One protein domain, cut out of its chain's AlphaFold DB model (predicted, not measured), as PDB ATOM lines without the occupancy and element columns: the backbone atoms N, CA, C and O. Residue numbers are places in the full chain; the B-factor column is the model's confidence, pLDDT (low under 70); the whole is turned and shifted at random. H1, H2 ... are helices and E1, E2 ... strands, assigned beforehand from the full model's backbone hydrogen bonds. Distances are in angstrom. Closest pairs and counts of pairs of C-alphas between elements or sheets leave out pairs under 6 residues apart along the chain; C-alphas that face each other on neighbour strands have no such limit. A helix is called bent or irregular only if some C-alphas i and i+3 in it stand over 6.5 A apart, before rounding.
ATOM      1  N   GLN A   4     174.425 209.359 130.876       89.12
ATOM      2  CA  GLN A   4     175.370 210.370 130.413       89.12
ATOM      3  C   GLN A   4     175.409 211.603 131.326       89.12
ATOM      4  O   GLN A   4     176.485 212.136 131.582       89.12
ATOM      5  N   TYR A   5     174.265 212.022 131.880       90.75
ATOM      6  CA  TYR A   5     174.223 213.139 132.824       90.75
ATOM      7  C   TYR A   5     175.018 212.826 134.096       90.75
ATOM      8  O   TYR A   5     175.842 213.630 134.534       90.75
ATOM      9  N   TYR A   6     174.788 211.649 134.685       93.25
ATOM     10  CA  TYR A   6     175.479 211.231 135.904       93.25
ATOM     11  C   TYR A   6     176.978 211.067 135.665       93.25
ATOM     12  O   TYR A   6     177.779 211.487 136.500       93.25
ATOM     13  N   GLN A   7     177.353 210.522 134.507       95.88
ATOM     14  CA  GLN A   7     178.747 210.377 134.116       95.88
ATOM     15  C   GLN A   7     179.433 211.742 133.953       95.88
ATOM     16  O   GLN A   7     180.490 211.976 134.539       95.88
ATOM     17  N   ASP A   8     178.812 212.679 133.234       94.81
ATOM     18  CA  ASP A   8     179.340 214.037 133.060       94.81
ATOM     19  C   ASP A   8     179.452 214.794 134.390       94.81
ATOM     20  O   ASP A   8     180.300 215.678 134.542       94.81
ATOM     21  N   TYR A   9     178.579 214.481 135.349       94.00
ATOM     22  CA  TYR A   9     178.608 215.066 136.681       94.00
ATOM     23  C   TYR A   9     179.811 214.565 137.494       94.00
ATOM     24  O   TYR A   9     180.580 215.385 137.998       94.00
ATOM     25  N   VAL A  10     180.025 213.245 137.583       96.31
ATOM     26  CA  VAL A  10     181.148 212.685 138.363       96.31
ATOM     27  C   VAL A  10     182.514 213.011 137.758       96.31
ATOM     28  O   VAL A  10     183.472 213.217 138.499       96.31
ATOM     29  N   GLU A  11     182.618 213.130 136.431       97.19
ATOM     30  CA  GLU A  11     183.872 213.505 135.752       97.19
ATOM     31  C   GLU A  11     184.326 214.941 136.063       97.19
ATOM     32  O   GLU A  11     185.505 215.263 135.915       97.19
ATOM     33  N   LYS A  12     183.423 215.816 136.524       95.88
ATOM     34  CA  LYS A  12     183.766 217.191 136.936       95.88
ATOM     35  C   LYS A  12     184.327 217.270 138.358       95.88
ATOM     36  O   LYS A  12     184.790 218.334 138.766       95.88
ATOM     37  N   ILE A  13     184.283 216.177 139.117       95.81
ATOM     38  CA  ILE A  13     184.766 216.119 140.498       95.81
ATOM     39  C   ILE A  13     186.250 215.742 140.497       95.81
ATOM     40  O   ILE A  13     186.652 214.758 139.885       95.81
ATOM     41  N   SER A  14     187.073 216.528 141.199       90.62
ATOM     42  CA  SER A  14     188.535 216.347 141.229       90.62
ATOM     43  C   SER A  14     189.020 215.188 142.108       90.62
ATOM     44  O   SER A  14     190.172 214.784 141.983       90.62
ATOM     45  N   GLY A  15     188.176 214.676 143.008       90.75
ATOM     46  CA  GLY A  15     188.439 213.468 143.797       90.75
ATOM     47  C   GLY A  15     187.905 212.212 143.113       90.75
ATOM     48  O   GLY A  15     187.261 212.293 142.070       90.75
ATOM     49  N   MET A  16     188.127 211.041 143.707       95.00
ATOM     50  CA  MET A  16     187.456 209.823 143.244       95.00
ATOM     51  C   MET A  16     185.966 209.971 143.504       95.00
ATOM     52  O   MET A  16     185.579 210.243 144.636       95.00
ATOM     53  N   ALA A  17     185.138 209.815 142.479       97.44
ATOM     54  CA  ALA A  17     183.705 210.016 142.612       97.44
ATOM     55  C   ALA A  17     182.915 208.865 142.002       97.44
ATOM     56  O   ALA A  17     183.287 208.304 140.968       97.44
ATOM     57  N   GLY A  18     181.799 208.544 142.645       96.88
ATOM     58  CA  GLY A  18     180.816 207.597 142.143       96.88
ATOM     59  C   GLY A  18     179.415 207.969 142.605       96.88
ATOM     60  O   GLY A  18     179.240 208.536 143.684       96.88
ATOM     61  N   ILE A  19     178.424 207.662 141.775       97.25
ATOM     62  CA  ILE A  19     177.008 207.785 142.117       97.25
ATOM     63  C   ILE A  19     176.449 206.386 142.297       97.25
ATOM     64  O   ILE A  19     176.600 205.520 141.433       97.25
ATOM     65  N   TYR A  20     175.774 206.200 143.418       96.94
ATOM     66  CA  TYR A  20     175.188 204.947 143.855       96.94
ATOM     67  C   TYR A  20     173.688 205.142 144.025       96.94
ATOM     68  O   TYR A  20     173.241 206.241 144.360       96.94
ATOM     69  N   SER A  21     172.905 204.090 143.803       95.56
ATOM     70  CA  SER A  21     171.461 204.117 144.039       95.56
ATOM     71  C   SER A  21     170.968 202.858 144.730       95.56
ATOM     72  O   SER A  21     171.572 201.799 144.588       95.56
ATOM     73  N   PHE A  22     169.845 202.968 145.422       95.25
ATOM     74  CA  PHE A  22     169.102 201.841 145.975       95.25
ATOM     75  C   PHE A  22     167.623 202.213 146.084       95.25
ATOM     76  O   PHE A  22     167.259 203.383 145.983       95.25
ATOM     77  N   ASP A  23     166.767 201.216 146.272       93.19
ATOM     78  CA  ASP A  23     165.333 201.390 146.476       93.19
ATOM     79  C   ASP A  23     164.998 201.135 147.953       93.19
ATOM     80  O   ASP A  23     165.506 200.181 148.539       93.19
ATOM     81  N   ILE A  24     164.121 201.949 148.543       90.44
ATOM     82  CA  ILE A  24     163.394 201.587 149.766       90.44
ATOM     83  C   ILE A  24     162.111 200.879 149.334       90.44
ATOM     84  O   ILE A  24     161.324 201.423 148.550       90.44
ATOM     85  N   LEU A  25     161.940 199.650 149.813       91.06
ATOM     86  CA  LEU A  25     160.801 198.789 149.522       91.06
ATOM     87  C   LEU A  25     159.606 199.128 150.438       91.06
ATOM     88  O   LEU A  25     159.779 199.802 151.455       91.06
ATOM     89  N   PRO A  26     158.379 198.670 150.119       88.19
ATOM     90  CA  PRO A  26     157.183 199.024 150.893       88.19
ATOM     91  C   PRO A  26     157.201 198.566 152.357       88.19
ATOM     92  O   PRO A  26     156.472 199.117 153.177       88.19
ATOM     93  N   ASP A  27     158.009 197.558 152.682       89.38
ATOM     94  CA  ASP A  27     158.229 197.064 154.045       89.38
ATOM     95  C   ASP A  27     159.304 197.857 154.816       89.38
ATOM     96  O   ASP A  27     159.563 197.564 155.981       89.38
ATOM     97  N   GLY A  28     159.909 198.871 154.188       87.19
ATOM     98  CA  GLY A  28     160.974 199.699 154.754       87.19
ATOM     99  C   GLY A  28     162.384 199.143 154.551       87.19
ATOM    100  O   GLY A  28     163.344 199.834 154.887       87.19
ATOM    101  N   SER A  29     162.530 197.940 153.987       90.06
ATOM    102  CA  SER A  29     163.843 197.360 153.695       90.06
ATOM    103  C   SER A  29     164.522 198.040 152.502       90.06
ATOM    104  O   SER A  29     163.880 198.709 151.682       90.06
ATOM    105  N   PHE A  30     165.841 197.879 152.400       92.31
ATOM    106  CA  PHE A  30     166.633 198.425 151.301       92.31
ATOM    107  C   PHE A  30     166.938 197.355 150.256       92.31
ATOM    108  O   PHE A  30     167.313 196.230 150.583       92.31
ATOM    109  N   SER A  31     166.811 197.714 148.979       93.62
ATOM    110  CA  SER A  31     167.363 196.908 147.891       93.62
ATOM    111  C   SER A  31     168.886 196.983 147.886       93.62
ATOM    112  O   SER A  31     169.461 197.957 148.359       93.62
ATOM    113  N   GLU A  32     169.525 196.058 147.176       94.19
ATOM    114  CA  GLU A  32     170.959 196.129 146.893       94.19
ATOM    115  C   GLU A  32     171.375 197.463 146.237       94.19
ATOM    116  O   GLU A  32     170.651 198.021 145.395       94.19
ATOM    117  N   ILE A  33     172.560 197.954 146.620       96.88
ATOM    118  CA  ILE A  33     173.182 199.148 146.045       96.88
ATOM    119  C   ILE A  33     173.627 198.869 144.614       96.88
ATOM    120  O   ILE A  33     174.272 197.867 144.308       96.88
ATOM    121  N   ARG A  34     173.333 199.819 143.734       96.69
ATOM    122  CA  ARG A  34     173.688 199.802 142.318       96.69
ATOM    123  C   ARG A  34     174.639 200.942 141.999       96.69
ATOM    124  O   ARG A  34     174.365 202.089 142.361       96.69
ATOM    125  N   LEU A  35     175.716 200.645 141.276       96.81
ATOM    126  CA  LEU A  35     176.660 201.641 140.774       96.81
ATOM    127  C   LEU A  35     176.093 202.289 139.500       96.81
ATOM    128  O   LEU A  35     175.884 201.617 138.491       96.81
ATOM    129  N   ILE A  36     175.820 203.592 139.548       96.06
ATOM    130  CA  ILE A  36     175.178 204.347 138.460       96.06
ATOM    131  C   ILE A  36     176.202 205.020 137.552       96.06
ATOM    132  O   ILE A  36     176.069 204.962 136.332       96.06
ATOM    133  N   ALA A  37     177.206 205.662 138.141       96.44
ATOM    134  CA  ALA A  37     178.273 206.346 137.419       96.44
ATOM    135  C   ALA A  37     179.536 206.391 138.275       96.44
ATOM    136  O   ALA A  37     179.465 206.335 139.503       96.44
ATOM    137  N   LEU A  38     180.688 206.514 137.627       95.88
ATOM    138  CA  LEU A  38     181.990 206.485 138.281       95.88
ATOM    139  C   LEU A  38     182.984 207.292 137.449       95.88
ATOM    140  O   LEU A  38     183.046 207.114 136.235       95.88
ATOM    141  N   ASN A  39     183.767 208.165 138.079       96.56
ATOM    142  CA  ASN A  39     184.790 208.895 137.343       96.56
ATOM    143  C   ASN A  39     186.061 208.063 137.128       96.56
ATOM    144  O   ASN A  39     186.319 207.076 137.820       96.56
ATOM    145  N   LYS A  40     186.901 208.504 136.187       94.88
ATOM    146  CA  LYS A  40     188.182 207.843 135.875       94.88
ATOM    147  C   LYS A  40     189.078 207.616 137.090       94.88
ATOM    148  O   LYS A  40     189.744 206.587 137.158       94.88
ATOM    149  N   LEU A  41     189.103 208.557 138.037       93.69
ATOM    150  CA  LEU A  41     189.946 208.456 139.233       93.69
ATOM    151  C   LEU A  41     189.517 207.309 140.150       93.69
ATOM    152  O   LEU A  41     190.367 206.703 140.791       93.69
ATOM    153  N   ASN A  42     188.226 206.977 140.178       91.00
ATOM    154  CA  ASN A  42     187.701 205.866 140.966       91.00
ATOM    155  C   ASN A  42     187.681 204.531 140.186       91.00
ATOM    156  O   ASN A  42     187.184 203.521 140.680       91.00
ATOM    157  N   GLY A  43     188.242 204.498 138.968       89.25
ATOM    158  CA  GLY A  43     188.223 203.337 138.067       89.25
ATOM    159  C   GLY A  43     188.830 202.054 138.643       89.25
ATOM    160  O   GLY A  43     188.450 200.964 138.220       89.25
ATOM    161  N   GLY A  44     189.722 202.164 139.635       88.00
ATOM    162  CA  GLY A  44     190.332 201.012 140.307       88.00
ATOM    163  C   GLY A  44     189.308 200.060 140.934       88.00
ATOM    164  O   GLY A  44     189.529 198.850 140.939       88.00
ATOM    165  N   VAL A  45     188.149 200.574 141.360       88.25
ATOM    166  CA  VAL A  45     187.072 199.759 141.938       88.25
ATOM    167  C   VAL A  45     186.569 198.689 140.966       88.25
ATOM    168  O   VAL A  45     186.279 197.569 141.370       88.25
ATOM    169  N   LEU A  46     186.563 198.990 139.661       91.56
ATOM    170  CA  LEU A  46     186.108 198.070 138.613       91.56
ATOM    171  C   LEU A  46     187.084 196.909 138.373       91.56
ATOM    172  O   LEU A  46     186.778 195.999 137.611       91.56
ATOM    173  N   THR A  47     188.265 196.955 138.995       90.31
ATOM    174  CA  THR A  47     189.324 195.943 138.862       90.31
ATOM    175  C   THR A  47     189.512 195.098 140.121       90.31
ATOM    176  O   THR A  47     190.319 194.174 140.111       90.31
ATOM    177  N   MET A  48     188.771 195.393 141.198       87.06
ATOM    178  CA  MET A  48     188.885 194.685 142.479       87.06
ATOM    179  C   MET A  48     188.415 193.230 142.398       87.06
ATOM    180  O   MET A  48     188.979 192.371 143.071       87.06
ATOM    181  N   ASN A  49     187.443 192.941 141.531       90.50
ATOM    182  CA  ASN A  49     187.026 191.586 141.199       90.50
ATOM    183  C   ASN A  49     187.377 191.274 139.728       90.50
ATOM    184  O   ASN A  49     186.705 191.789 138.832       90.50
ATOM    185  N   PRO A  50     188.394 190.433 139.455       90.38
ATOM    186  CA  PRO A  50     188.799 190.078 138.092       90.38
ATOM    187  C   PRO A  50     187.720 189.362 137.272       90.38
ATOM    188  O   PRO A  50     187.749 189.434 136.044       90.38
ATOM    189  N   ASP A  51     186.783 188.684 137.939       94.06
ATOM    190  CA  ASP A  51     185.705 187.927 137.297       94.06
ATOM    191  C   ASP A  51     184.455 188.787 137.034       94.06
ATOM    192  O   ASP A  51     183.473 188.314 136.452       94.06
ATOM    193  N   ALA A  52     184.466 190.057 137.455       93.62
ATOM    194  CA  ALA A  52     183.347 190.962 137.248       93.62
ATOM    195  C   ALA A  52     183.183 191.335 135.759       93.62
ATOM    196  O   ALA A  52     184.167 191.541 135.041       93.62
ATOM    197  N   PRO A  53     181.939 191.475 135.265       95.00
ATOM    198  CA  PRO A  53     181.694 191.937 133.908       95.00
ATOM    199  C   PRO A  53     182.115 193.408 133.731       95.00
ATOM    200  O   PRO A  53     182.266 194.149 134.711       95.00
ATOM    201  N   PRO A  54     182.246 193.881 132.478       94.50
ATOM    202  CA  PRO A  54     182.415 195.300 132.196       94.50
ATOM    203  C   PRO A  54     181.293 196.137 132.812       94.50
ATOM    204  O   PRO A  54     180.136 195.715 132.850       94.50
ATOM    205  N   PHE A  55     181.647 197.339 133.258       95.19
ATOM    206  CA  PHE A  55     180.703 198.254 133.886       95.19
ATOM    207  C   PHE A  55     179.529 198.599 132.967       95.19
ATOM    208  O   PHE A  55     179.711 198.936 131.794       95.19
ATOM    209  N   TYR A  56     178.329 198.577 133.546       94.25
ATOM    210  CA  TYR A  56     177.132 199.186 132.988       94.25
ATOM    211  C   TYR A  56     176.335 199.889 134.100       94.25
ATOM    212  O   TYR A  56     176.368 199.450 135.253       94.25
ATOM    213  N   PRO A  57     175.601 200.971 133.784       94.81
ATOM    214  CA  PRO A  57     174.864 201.735 134.787       94.81
ATOM    215  C   PRO A  57     173.782 200.879 135.442       94.81
ATOM    216  O   PRO A  57     172.979 200.247 134.756       94.81
ATOM    217  N   GLY A  58     173.746 200.875 136.772       94.19
ATOM    218  CA  GLY A  58     172.796 200.076 137.541       94.19
ATOM    219  C   GLY A  58     173.308 198.691 137.938       94.19
ATOM    220  O   GLY A  58     172.563 197.951 138.581       94.19
ATOM    221  N   ILE A  59     174.549 198.335 137.592       95.62
ATOM    222  CA  ILE A  59     175.153 197.072 138.022       95.62
ATOM    223  C   ILE A  59     175.233 196.993 139.560       95.62
ATOM    224  O   ILE A  59     175.574 197.996 140.200       95.62
ATOM    225  N   PRO A  60     174.930 195.835 140.177       96.62
ATOM    226  CA  PRO A  60     175.049 195.670 141.621       96.62
ATOM    227  C   PRO A  60     176.469 195.929 142.123       96.62
ATOM    228  O   PRO A  60     177.432 195.393 141.572       96.62
ATOM    229  N   TRP A  61     176.605 196.728 143.180       94.81
ATOM    230  CA  TRP A  61     177.891 197.125 143.762       94.81
ATOM    231  C   TRP A  61     178.747 195.927 144.174       94.81
ATOM    232  O   TRP A  61     179.924 195.853 143.808       94.81
ATOM    233  N   ARG A  62     178.120 194.941 144.826       94.25
ATOM    234  CA  ARG A  62     178.772 193.713 145.298       94.25
ATOM    235  C   ARG A  62     179.352 192.851 144.179       94.25
ATOM    236  O   ARG A  62     180.151 191.962 144.451       94.25
ATOM    237  N   THR A  63     179.032 193.148 142.915       94.75
ATOM    238  CA  THR A  63     179.706 192.547 141.756       94.75
ATOM    239  C   THR A  63     181.202 192.873 141.730       94.75
ATOM    240  O   THR A  63     182.001 192.033 141.324       94.75
ATOM    241  N   TYR A  64     181.588 194.080 142.155       91.81
ATOM    242  CA  TYR A  64     182.982 194.534 142.134       91.81
ATOM    243  C   TYR A  64     183.656 194.449 143.494       91.81
ATOM    244  O   TYR A  64     184.832 194.099 143.569       91.81
ATOM    245  N   TYR A  65     182.934 194.809 144.553       86.56
ATOM    246  CA  TYR A  65     183.510 194.945 145.882       86.56
ATOM    247  C   TYR A  65     182.421 194.869 146.951       86.56
ATOM    248  O   TYR A  65     181.304 195.325 146.725       86.56
ATOM    249  N   THR A  66     182.739 194.307 148.116       85.50
ATOM    250  CA  THR A  66     181.834 194.282 149.272       85.50
ATOM    251  C   THR A  66     182.512 194.995 150.429       85.50
ATOM    252  O   THR A  66     183.621 194.640 150.813       85.50
ATOM    253  N   ASP A  67     181.833 196.000 150.974       86.06
ATOM    254  CA  ASP A  67     182.265 196.734 152.162       86.06
ATOM    255  C   ASP A  67     181.015 197.176 152.916       86.06
ATOM    256  O   ASP A  67     180.294 198.085 152.499       86.06
ATOM    257  N   ILE A  68     180.738 196.487 154.020       85.50
ATOM    258  CA  ILE A  68     179.505 196.654 154.793       85.50
ATOM    259  C   ILE A  68     179.420 198.066 155.388       85.50
ATOM    260  O   ILE A  68     178.336 198.655 155.439       85.50
ATOM    261  N   ASN A  69     180.555 198.654 155.778       86.69
ATOM    262  CA  ASN A  69     180.578 200.018 156.294       86.69
ATOM    263  C   ASN A  69     180.251 201.011 155.179       86.69
ATOM    264  O   ASN A  69     179.389 201.871 155.363       86.69
ATOM    265  N   PHE A  70     180.882 200.872 154.010       90.12
ATOM    266  CA  PHE A  70     180.580 201.707 152.850       90.12
ATOM    267  C   PHE A  70     179.092 201.645 152.486       90.12
ATOM    268  O   PHE A  70     178.446 202.686 152.350       90.12
ATOM    269  N   GLU A  71     178.535 200.436 152.388       92.88
ATOM    270  CA  GLU A  71     177.125 200.224 152.063       92.88
ATOM    271  C   GLU A  71     176.199 200.904 153.079       92.88
ATOM    272  O   GLU A  71     175.287 201.640 152.695       92.88
ATOM    273  N   ARG A  72     176.481 200.756 154.379       90.50
ATOM    274  CA  ARG A  72     175.711 201.412 155.444       90.50
ATOM    275  C   ARG A  72     175.754 202.936 155.340       90.50
ATOM    276  O   ARG A  72     174.719 203.584 155.495       90.50
ATOM    277  N   TYR A  73     176.915 203.527 155.054       93.50
ATOM    278  CA  TYR A  73     177.020 204.977 154.864       93.50
ATOM    279  C   TYR A  73     176.211 205.458 153.654       93.50
ATOM    280  O   TYR A  73     175.548 206.492 153.748       93.50
ATOM    281  N   ILE A  74     176.206 204.705 152.548       95.62
ATOM    282  CA  ILE A  74     175.377 205.015 151.373       95.62
ATOM    283  C   ILE A  74     173.889 204.994 151.741       95.62
ATOM    284  O   ILE A  74     173.180 205.967 151.455       95.62
ATOM    285  N   TYR A  75     173.425 203.930 152.409       94.62
ATOM    286  CA  TYR A  75     172.033 203.814 152.847       94.62
ATOM    287  C   TYR A  75     171.638 204.957 153.784       94.62
ATOM    288  O   TYR A  75     170.657 205.659 153.521       94.62
ATOM    289  N   ASN A  76     172.419 205.199 154.839       93.00
ATOM    290  CA  ASN A  76     172.117 206.212 155.850       93.00
ATOM    291  C   ASN A  76     172.133 207.627 155.269       93.00
ATOM    292  O   ASN A  76     171.209 208.400 155.522       93.00
ATOM    293  N   CYS A  77     173.141 207.962 154.462       94.56
ATOM    294  CA  CYS A  77     173.267 209.279 153.843       94.56
ATOM    295  C   CYS A  77     172.031 209.615 153.003       94.56
ATOM    296  O   CYS A  77     171.368 210.630 153.231       94.56
ATOM    297  N   ALA A  78     171.691 208.747 152.046       93.56
ATOM    298  CA  ALA A  78     170.623 209.043 151.102       93.56
ATOM    299  C   ALA A  78     169.223 208.910 151.721       93.56
ATOM    300  O   ALA A  78     168.370 209.752 151.448       93.56
ATOM    301  N   SER A  79     168.981 207.909 152.579       91.44
ATOM    302  CA  SER A  79     167.657 207.698 153.191       91.44
ATOM    303  C   SER A  79     167.296 208.769 154.226       91.44
ATOM    304  O   SER A  79     166.141 209.190 154.290       91.44
ATOM    305  N   THR A  80     168.275 209.251 155.000       90.75
ATOM    306  CA  THR A  80     168.054 210.294 156.018       90.75
ATOM    307  C   THR A  80     168.254 211.712 155.486       90.75
ATOM    308  O   THR A  80     167.944 212.673 156.188       90.75
ATOM    309  N   ASN A  81     168.740 211.851 154.247       89.38
ATOM    310  CA  ASN A  81     169.091 213.126 153.621       89.38
ATOM    311  C   ASN A  81     170.110 213.940 154.452       89.38
ATOM    312  O   ASN A  81     170.032 215.168 154.527       89.38
ATOM    313  N   ASN A  82     171.076 213.250 155.065       89.94
ATOM    314  CA  ASN A  82     172.161 213.851 155.839       89.94
ATOM    315  C   ASN A  82     173.498 213.678 155.119       89.94
ATOM    316  O   ASN A  82     173.801 212.606 154.604       89.94
ATOM    317  N   LEU A  83     174.325 214.725 155.135       91.75
ATOM    318  CA  LEU A  83     175.717 214.637 154.695       91.75
ATOM    319  C   LEU A  83     176.504 213.798 155.702       91.75
ATOM    320  O   LEU A  83     176.493 214.113 156.892       91.75
ATOM    321  N   LEU A  84     177.209 212.771 155.227       91.88
ATOM    322  CA  LEU A  84     178.080 211.960 156.076       91.88
ATOM    323  C   LEU A  84     179.545 212.125 155.676       91.88
ATOM    324  O   LEU A  84     179.882 212.372 154.517       91.88
ATOM    325  N   TYR A  85     180.413 211.956 156.664       90.38
ATOM    326  CA  TYR A  85     181.861 211.979 156.525       90.38
ATOM    327  C   TYR A  85     182.435 210.720 157.166       90.38
ATOM    328  O   TYR A  85     182.030 210.361 158.271       90.38
ATOM    329  N   SER A  86     183.379 210.076 156.488       88.44
ATOM    330  CA  SER A  86     184.156 208.969 157.035       88.44
ATOM    331  C   SER A  86     185.649 209.244 156.900       88.44
ATOM    332  O   SER A  86     186.119 209.855 155.935       88.44
ATOM    333  N   TYR A  87     186.403 208.787 157.892       87.38
ATOM    334  CA  TYR A  87     187.854 208.746 157.841       87.38
ATOM    335  C   TYR A  87     188.331 207.471 158.531       87.38
ATOM    336  O   TYR A  87     188.154 207.327 159.739       87.38
ATOM    337  N   ALA A  88     188.863 206.529 157.756       83.62
ATOM    338  CA  ALA A  88     189.211 205.190 158.234       83.62
ATOM    339  C   ALA A  88     190.481 204.675 157.553       83.62
ATOM    340  O   ALA A  88     190.799 205.098 156.439       83.62
ATOM    341  N   ASN A  89     191.204 203.764 158.206       81.19
ATOM    342  CA  ASN A  89     192.241 202.995 157.534       81.19
ATOM    343  C   ASN A  89     191.588 201.770 156.882       81.19
ATOM    344  O   ASN A  89     190.800 201.074 157.514       81.19
ATOM    345  N   ALA A  90     191.877 201.529 155.610       74.00
ATOM    346  CA  ALA A  90     191.553 200.267 154.964       74.00
ATOM    347  C   ALA A  90     192.747 199.846 154.115       74.00
ATOM    348  O   ALA A  90     193.266 200.634 153.314       74.00
ATOM    349  N   HIS A  91     193.192 198.602 154.296       71.31
ATOM    350  CA  HIS A  91     194.286 198.010 153.516       71.31
ATOM    351  C   HIS A  91     195.595 198.821 153.561       71.31
ATOM    352  O   HIS A  91     196.335 198.890 152.578       71.31
ATOM    353  N   GLY A  92     195.882 199.480 154.690       76.06
ATOM    354  CA  GLY A  92     197.093 200.286 154.878       76.06
ATOM    355  C   GLY A  92     197.033 201.699 154.285       76.06
ATOM    356  O   GLY A  92     198.029 202.423 154.348       76.06
ATOM    357  N   TYR A  93     195.882 202.119 153.754       82.56
ATOM    358  CA  TYR A  93     195.637 203.484 153.291       82.56
ATOM    359  C   TYR A  93     194.572 204.159 154.146       82.56
ATOM    360  O   TYR A  93     193.605 203.536 154.567       82.56
ATOM    361  N   TRP A  94     194.722 205.460 154.367       87.25
ATOM    362  CA  TRP A  94     193.696 206.285 154.986       87.25
ATOM    363  C   TRP A  94     192.722 206.776 153.920       87.25
ATOM    364  O   TRP A  94     193.106 207.494 152.991       87.25
ATOM    365  N   LEU A  95     191.463 206.371 154.052       88.38
ATOM    366  CA  LEU A  95     190.362 206.783 153.200       88.38
ATOM    367  C   LEU A  95     189.613 207.914 153.877       88.38
ATOM    368  O   LEU A  95     189.088 207.749 154.976       88.38
ATOM    369  N   LYS A  96     189.518 209.043 153.180       90.94
ATOM    370  CA  LYS A  96     188.603 210.125 153.526       90.94
ATOM    371  C   LYS A  96     187.429 210.091 152.563       90.94
ATOM    372  O   LYS A  96     187.638 210.257 151.362       90.94
ATOM    373  N   GLY A  97     186.231 209.878 153.090       92.88
ATOM    374  CA  GLY A  97     184.997 209.747 152.328       92.88
ATOM    375  C   GLY A  97     183.987 210.831 152.682       92.88
ATOM    376  O   GLY A  97     183.759 211.132 153.851       92.88
ATOM    377  N   PHE A  98     183.347 211.392 151.664       94.62
ATOM    378  CA  PHE A  98     182.191 212.271 151.798       94.62
ATOM    379  C   PHE A  98     181.007 211.640 151.078       94.62
ATOM    380  O   PHE A  98     181.119 211.254 149.913       94.62
ATOM    381  N   TYR A  99     179.871 211.576 151.760       96.56
ATOM    382  CA  TYR A  99     178.628 211.027 151.240       96.56
ATOM    383  C   TYR A  99     177.613 212.156 151.174       96.56
ATOM    384  O   TYR A  99     177.365 212.845 152.170       96.56
ATOM    385  N   LEU A 100     177.066 212.374 149.983       96.25
ATOM    386  CA  LEU A 100     176.133 213.452 149.712       96.25
ATOM    387  C   LEU A 100     174.824 212.882 149.161       96.25
ATOM    388  O   LEU A 100     174.849 212.218 148.118       96.25
ATOM    389  N   PRO A 101     173.674 213.145 149.810       94.69
ATOM    390  CA  PRO A 101     172.390 212.725 149.281       94.69
ATOM    391  C   PRO A 101     172.093 213.526 148.012       94.69
ATOM    392  O   PRO A 101     172.257 214.748 147.969       94.69
ATOM    393  N   MET A 102     171.661 212.839 146.958       91.31
ATOM    394  CA  MET A 102     171.258 213.487 145.716       91.31
ATOM    395  C   MET A 102     169.735 213.548 145.655       91.31
ATOM    396  O   MET A 102     169.063 212.530 145.497       91.31
ATOM    397  N   ASN A 103     169.192 214.761 145.762       77.56
ATOM    398  CA  ASN A 103     167.771 215.000 145.544       77.56
ATOM    399  C   ASN A 103     167.490 214.970 144.043       77.56
ATOM    400  O   ASN A 103     167.832 215.905 143.319       77.56
ATOM    401  N   VAL A 104     166.869 213.889 143.583       69.69
ATOM    402  CA  VAL A 104     166.315 213.808 142.232       69.69
ATOM    403  C   VAL A 104     164.886 214.347 142.303       69.69
ATOM    404  O   VAL A 104     164.104 213.921 143.151       69.69
ATOM    405  N   THR A 105     164.565 215.358 141.495       55.47
ATOM    406  CA  THR A 105     163.255 216.030 141.510       55.47
ATOM    407  C   THR A 105     162.105 215.064 141.204       55.47
ATOM    408  O   THR A 105     162.264 214.143 140.409       55.47
ATOM    409  N   GLU A 106     160.927 215.311 141.799       47.38
ATOM    410  CA  GLU A 106     159.712 214.467 141.730       47.38
ATOM    411  C   GLU A 106     159.233 214.129 140.305       47.38
ATOM    412  O   GLU A 106     158.522 213.150 140.115       47.38
ATOM    413  N   SER A 107     159.635 214.893 139.288       44.97
ATOM    414  CA  SER A 107     159.331 214.603 137.880       44.97
ATOM    415  C   SER A 107     160.187 213.487 137.263       44.97
ATOM    416  O   SER A 107     159.984 213.147 136.102       44.97
ATOM    417  N   GLU A 108     161.172 212.963 137.999       51.03
ATOM    418  CA  GLU A 108     162.205 212.044 137.494       51.03
ATOM    419  C   GLU A 108     162.476 210.843 138.409       51.03
ATOM    420  O   GLU A 108     163.360 210.035 138.112       51.03
ATOM    421  N   SER A 109     161.721 210.689 139.502       46.56
ATOM    422  CA  SER A 109     161.564 209.366 140.098       46.56
ATOM    423  C   SER A 109     160.861 208.517 139.050       46.56
ATOM    424  O   SER A 109     159.672 208.732 138.808       46.56
ATOM    425  N   ASP A 110     161.600 207.626 138.385       45.94
ATOM    426  CA  ASP A 110     161.023 206.645 137.472       45.94
ATOM    427  C   ASP A 110     159.741 206.102 138.105       45.94
ATOM    428  O   ASP A 110     159.743 205.737 139.284       45.94
ATOM    429  N   GLU A 111     158.652 206.120 137.340       45.09
ATOM    430  CA  GLU A 111     157.337 205.594 137.696       45.09
ATOM    431  C   GLU A 111     157.445 204.120 138.155       45.09
ATOM    432  O   GLU A 111     157.158 203.171 137.434       45.09
ATOM    433  N   LYS A 112     157.867 203.913 139.402       47.94
ATOM    434  CA  LYS A 112     157.517 202.789 140.278       47.94
ATOM    435  C   LYS A 112     156.606 203.283 141.411       47.94
ATOM    436  O   LYS A 112     156.378 202.566 142.390       47.94
ATOM    437  N   SER A 113     156.063 204.495 141.271       51.56
ATOM    438  CA  SER A 113     155.149 205.144 142.215       51.56
ATOM    439  C   SER A 113     153.845 204.371 142.431       51.56
ATOM    440  O   SER A 113     153.186 204.586 143.441       51.56
ATOM    441  N   ASP A 114     153.517 203.402 141.573       54.22
ATOM    442  CA  ASP A 114     152.354 202.525 141.760       54.22
ATOM    443  C   ASP A 114     152.554 201.428 142.820       54.22
ATOM    444  O   ASP A 114     151.596 200.752 143.193       54.22
ATOM    445  N   LYS A 115     153.777 201.221 143.332       63.56
ATOM    446  CA  LYS A 115     154.068 200.134 144.289       63.56
ATOM    447  C   LYS A 115     154.683 200.582 145.611       63.56
ATOM    448  O   LYS A 115     155.080 199.720 146.383       63.56
ATOM    449  N   GLY A 116     154.771 201.885 145.883       71.44
ATOM    450  CA  GLY A 116     155.386 202.395 147.119       71.44
ATOM    451  C   GLY A 116     156.904 202.191 147.196       71.44
ATOM    452  O   GLY A 116     157.463 202.219 148.286       71.44
ATOM    453  N   ILE A 117     157.569 201.973 146.056       84.31
ATOM    454  CA  ILE A 117     159.028 201.844 145.968       84.31
ATOM    455  C   ILE A 117     159.616 203.227 145.693       84.31
ATOM    456  O   ILE A 117     159.194 203.892 144.746       84.31
ATOM    457  N   LYS A 118     160.607 203.645 146.486       86.50
ATOM    458  CA  LYS A 118     161.288 204.935 146.303       86.50
ATOM    459  C   LYS A 118     162.781 204.733 146.085       86.50
ATOM    460  O   LYS A 118     163.452 204.170 146.944       86.50
ATOM    461  N   THR A 119     163.298 205.217 144.960       90.12
ATOM    462  CA  THR A 119     164.733 205.173 144.651       90.12
ATOM    463  C   THR A 119     165.453 206.375 145.254       90.12
ATOM    464  O   THR A 119     164.996 207.513 145.143       90.12
ATOM    465  N   PHE A 120     166.596 206.112 145.875       92.69
ATOM    466  CA  PHE A 120     167.488 207.095 146.473       92.69
ATOM    467  C   PHE A 120     168.852 207.038 145.800       92.69
ATOM    468  O   PHE A 120     169.275 205.987 145.318       92.69
ATOM    469  N   TYR A 121     169.541 208.178 145.791       94.88
ATOM    470  CA  TYR A 121     170.850 208.332 145.173       94.88
ATOM    471  C   TYR A 121     171.832 208.955 146.163       94.88
ATOM    472  O   TYR A 121     171.493 209.892 146.891       94.88
ATOM    473  N   CYS A 122     173.061 208.452 146.161       96.69
ATOM    474  CA  CYS A 122     174.163 208.971 146.956       96.69
ATOM    475  C   CYS A 122     175.362 209.243 146.051       96.69
ATOM    476  O   CYS A 122     175.819 208.352 145.330       96.69
ATOM    477  N   LEU A 123     175.902 210.454 146.127       97.38
ATOM    478  CA  LEU A 123     177.222 210.769 145.602       97.38
ATOM    479  C   LEU A 123     178.253 210.450 146.682       97.38
ATOM    480  O   LEU A 123     178.168 210.971 147.792       97.38
ATOM    481  N   TYR A 124     179.237 209.632 146.343       97.19
ATOM    482  CA  TYR A 124     180.427 209.433 147.160       97.19
ATOM    483  C   TYR A 124     181.605 210.162 146.523       97.19
ATOM    484  O   TYR A 124     181.818 210.056 145.312       97.19
ATOM    485  N   VAL A 125     182.371 210.882 147.342       96.62
ATOM    486  CA  VAL A 125     183.642 211.495 146.954       96.62
ATOM    487  C   VAL A 125     184.721 211.063 147.937       96.62
ATOM    488  O   VAL A 125     184.590 211.293 149.136       96.62
ATOM    489  N   GLY A 126     185.787 210.454 147.427       92.94
ATOM    490  CA  GLY A 126     186.860 209.881 148.228       92.94
ATOM    491  C   GLY A 126     188.253 210.379 147.851       92.94
ATOM    492  O   GLY A 126     188.530 210.720 146.695       92.94
ATOM    493  N   THR A 127     189.158 210.346 148.827       90.69
ATOM    494  CA  THR A 127     190.607 210.493 148.628       90.69
ATOM    495  C   THR A 127     191.365 209.443 149.436       90.69
ATOM    496  O   THR A 127     190.993 209.167 150.576       90.69
ATOM    497  N   PHE A 128     192.444 208.906 148.866       88.06
ATOM    498  CA  PHE A 128     193.386 208.028 149.562       88.06
ATOM    499  C   PHE A 128     194.624 208.807 149.998       88.06
ATOM    500  O   PHE A 128     195.159 209.608 149.227       88.06
ATOM    501  N   SER A 129     195.127 208.501 151.189       86.81
ATOM    502  CA  SER A 129     196.434 208.949 151.655       86.81
ATOM    503  C   SER A 129     197.209 207.777 152.262       86.81
ATOM    504  O   SER A 129     196.647 207.015 153.046       86.81
ATOM    505  N   PRO A 130     198.511 207.616 151.964       85.19
ATOM    506  CA  PRO A 130     199.358 206.662 152.679       85.19
ATOM    507  C   PRO A 130     199.709 207.145 154.099       85.19
ATOM    508  O   PRO A 130     200.280 206.397 154.886       85.19
ATOM    509  N   GLN A 131     199.423 208.410 154.422       86.69
ATOM    510  CA  GLN A 131     199.765 209.036 155.694       86.69
ATOM    511  C   GLN A 131     198.511 209.428 156.462       86.69
ATOM    512  O   GLN A 131     197.532 209.901 155.884       86.69
ATOM    513  N   LEU A 132     198.583 209.271 157.780       82.75
ATOM    514  CA  LEU A 132     197.548 209.739 158.680       82.75
ATOM    515  C   LEU A 132     197.471 211.271 158.639       82.75
ATOM    516  O   LEU A 132     198.427 211.958 158.993       82.75
ATOM    517  N   GLU A 133     196.311 211.802 158.279       84.06
ATOM    518  CA  GLU A 133     195.978 213.213 158.428       84.06
ATOM    519  C   GLU A 133     195.365 213.457 159.812       84.06
ATOM    520  O   GLU A 133     194.189 213.176 160.048       84.06
ATOM    521  N   SER A 134     196.156 213.995 160.743       76.69
ATOM    522  CA  SER A 134     195.700 214.279 162.113       76.69
ATOM    523  C   SER A 134     194.461 215.171 162.147       76.69
ATOM    524  O   SER A 134     193.554 214.931 162.934       76.69
ATOM    525  N   ASP A 135     194.383 216.160 161.257       78.38
ATOM    526  CA  ASP A 135     193.264 217.107 161.209       78.38
ATOM    527  C   ASP A 135     191.961 216.436 160.748       78.38
ATOM    528  O   ASP A 135     190.865 216.810 161.159       78.38
ATOM    529  N   ALA A 136     192.071 215.396 159.917       74.56
ATOM    530  CA  ALA A 136     190.935 214.585 159.498       74.56
ATOM    531  C   ALA A 136     190.393 213.718 160.648       74.56
ATOM    532  O   ALA A 136     189.190 213.452 160.676       74.56
TER     533      ALA A 136
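What this domain is: This is residues 4 to 136 of the 242 residues of an uncharacterized protein of Ruminococcus flavefaciens (UniProt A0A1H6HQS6). One twisted sheet of five strands curls round helix H3, which sits in the hollow of one face, while the short helix H1 covers part of the opposite face near E2. H2 lies beside the strands on the same face as H3. The printed part has 133 residues, with three named helices and five named strands in the order H1 E1 E2 H2 H3 E3 E4 E5; the sheet runs E2 E1 E5 E4 E3, all antiparallel, and the class is mixed, helices and strands. The whole is compact, with a radius of gyration of the C-alphas of 15.1 A, and spans 50 by 33 by 28 A, only just elongated.

Where its parts are: In the sheet, E5 is the longest strand, residues 118 to 129, 35.8 A from C-alpha 118 at (161.288, 204.935, 146.303) to C-alpha 129 at (196.434, 208.949, 151.655). E1 is residues 16 to 24, 26.3 A; E4 is residues 93 to 102, 27.4 A. The edge strands are E2, residues 34 to 38, 11.4 A, and E3, residues 84 to 90, 17.9 A. H3 is residues 68 to 80, 17.9 A. H1 is residues 4 to 10, 10.1 A, from C-alpha 4 at (175.370, 210.370, 130.413). H2 is residues 40 to 47, 12.3 A, and is irregular: C-alphas 41 and 44 are 7.5 A apart.

How they stand to each other: E1 and E5 are antiparallel at 153 degrees, with N 20 and O 122 2.9 A apart, within hydrogen-bond range. E1 and E2 form a hairpin, with N 34 and O 21 at 2.8 A. E3, E4 and E5 make a meander, each strand the antiparallel neighbour of the one before; N 98 and O 125 are 2.8 A apart between E4 and E5, and N 86 and O 97 are 2.9 A apart between E3 and E4. H3 is on the sheet; its closest C-alphas to E4 are those of Ala 78 and Pro 101, 4.5 A. H1 is on the opposite face, 7.6 A over the sheet, which gives three layers, helices on both faces of a sheet; its closest C-alphas to E2 are those of Gln 7 and Ala 37, 5.2 A. H2 is over none of the strands; its closest C-alphas to E1 are those of Asn 42 and Met 16, 4.6 A. H2 and H3 are apart. In H1 and H3 every O i to N i+4 pair is within hydrogen-bond range; in H2 0 of 4 are, beside 4 of 5 O i to N i+3 pairs.

The domain as a whole: The C-alphas of Asp 114 and Gln 131 are the two farthest apart, 49.8 A. The printed part has no cut. The links H2 to H3, 20 residues, and E4 to E5, 15 residues, are long; within the first, residues 59 to 60 pair antiparallel with residues 34 to 35 of E2. The mean pLDDT of the printed part is 87.4, and residues 104 to 115 are under 70.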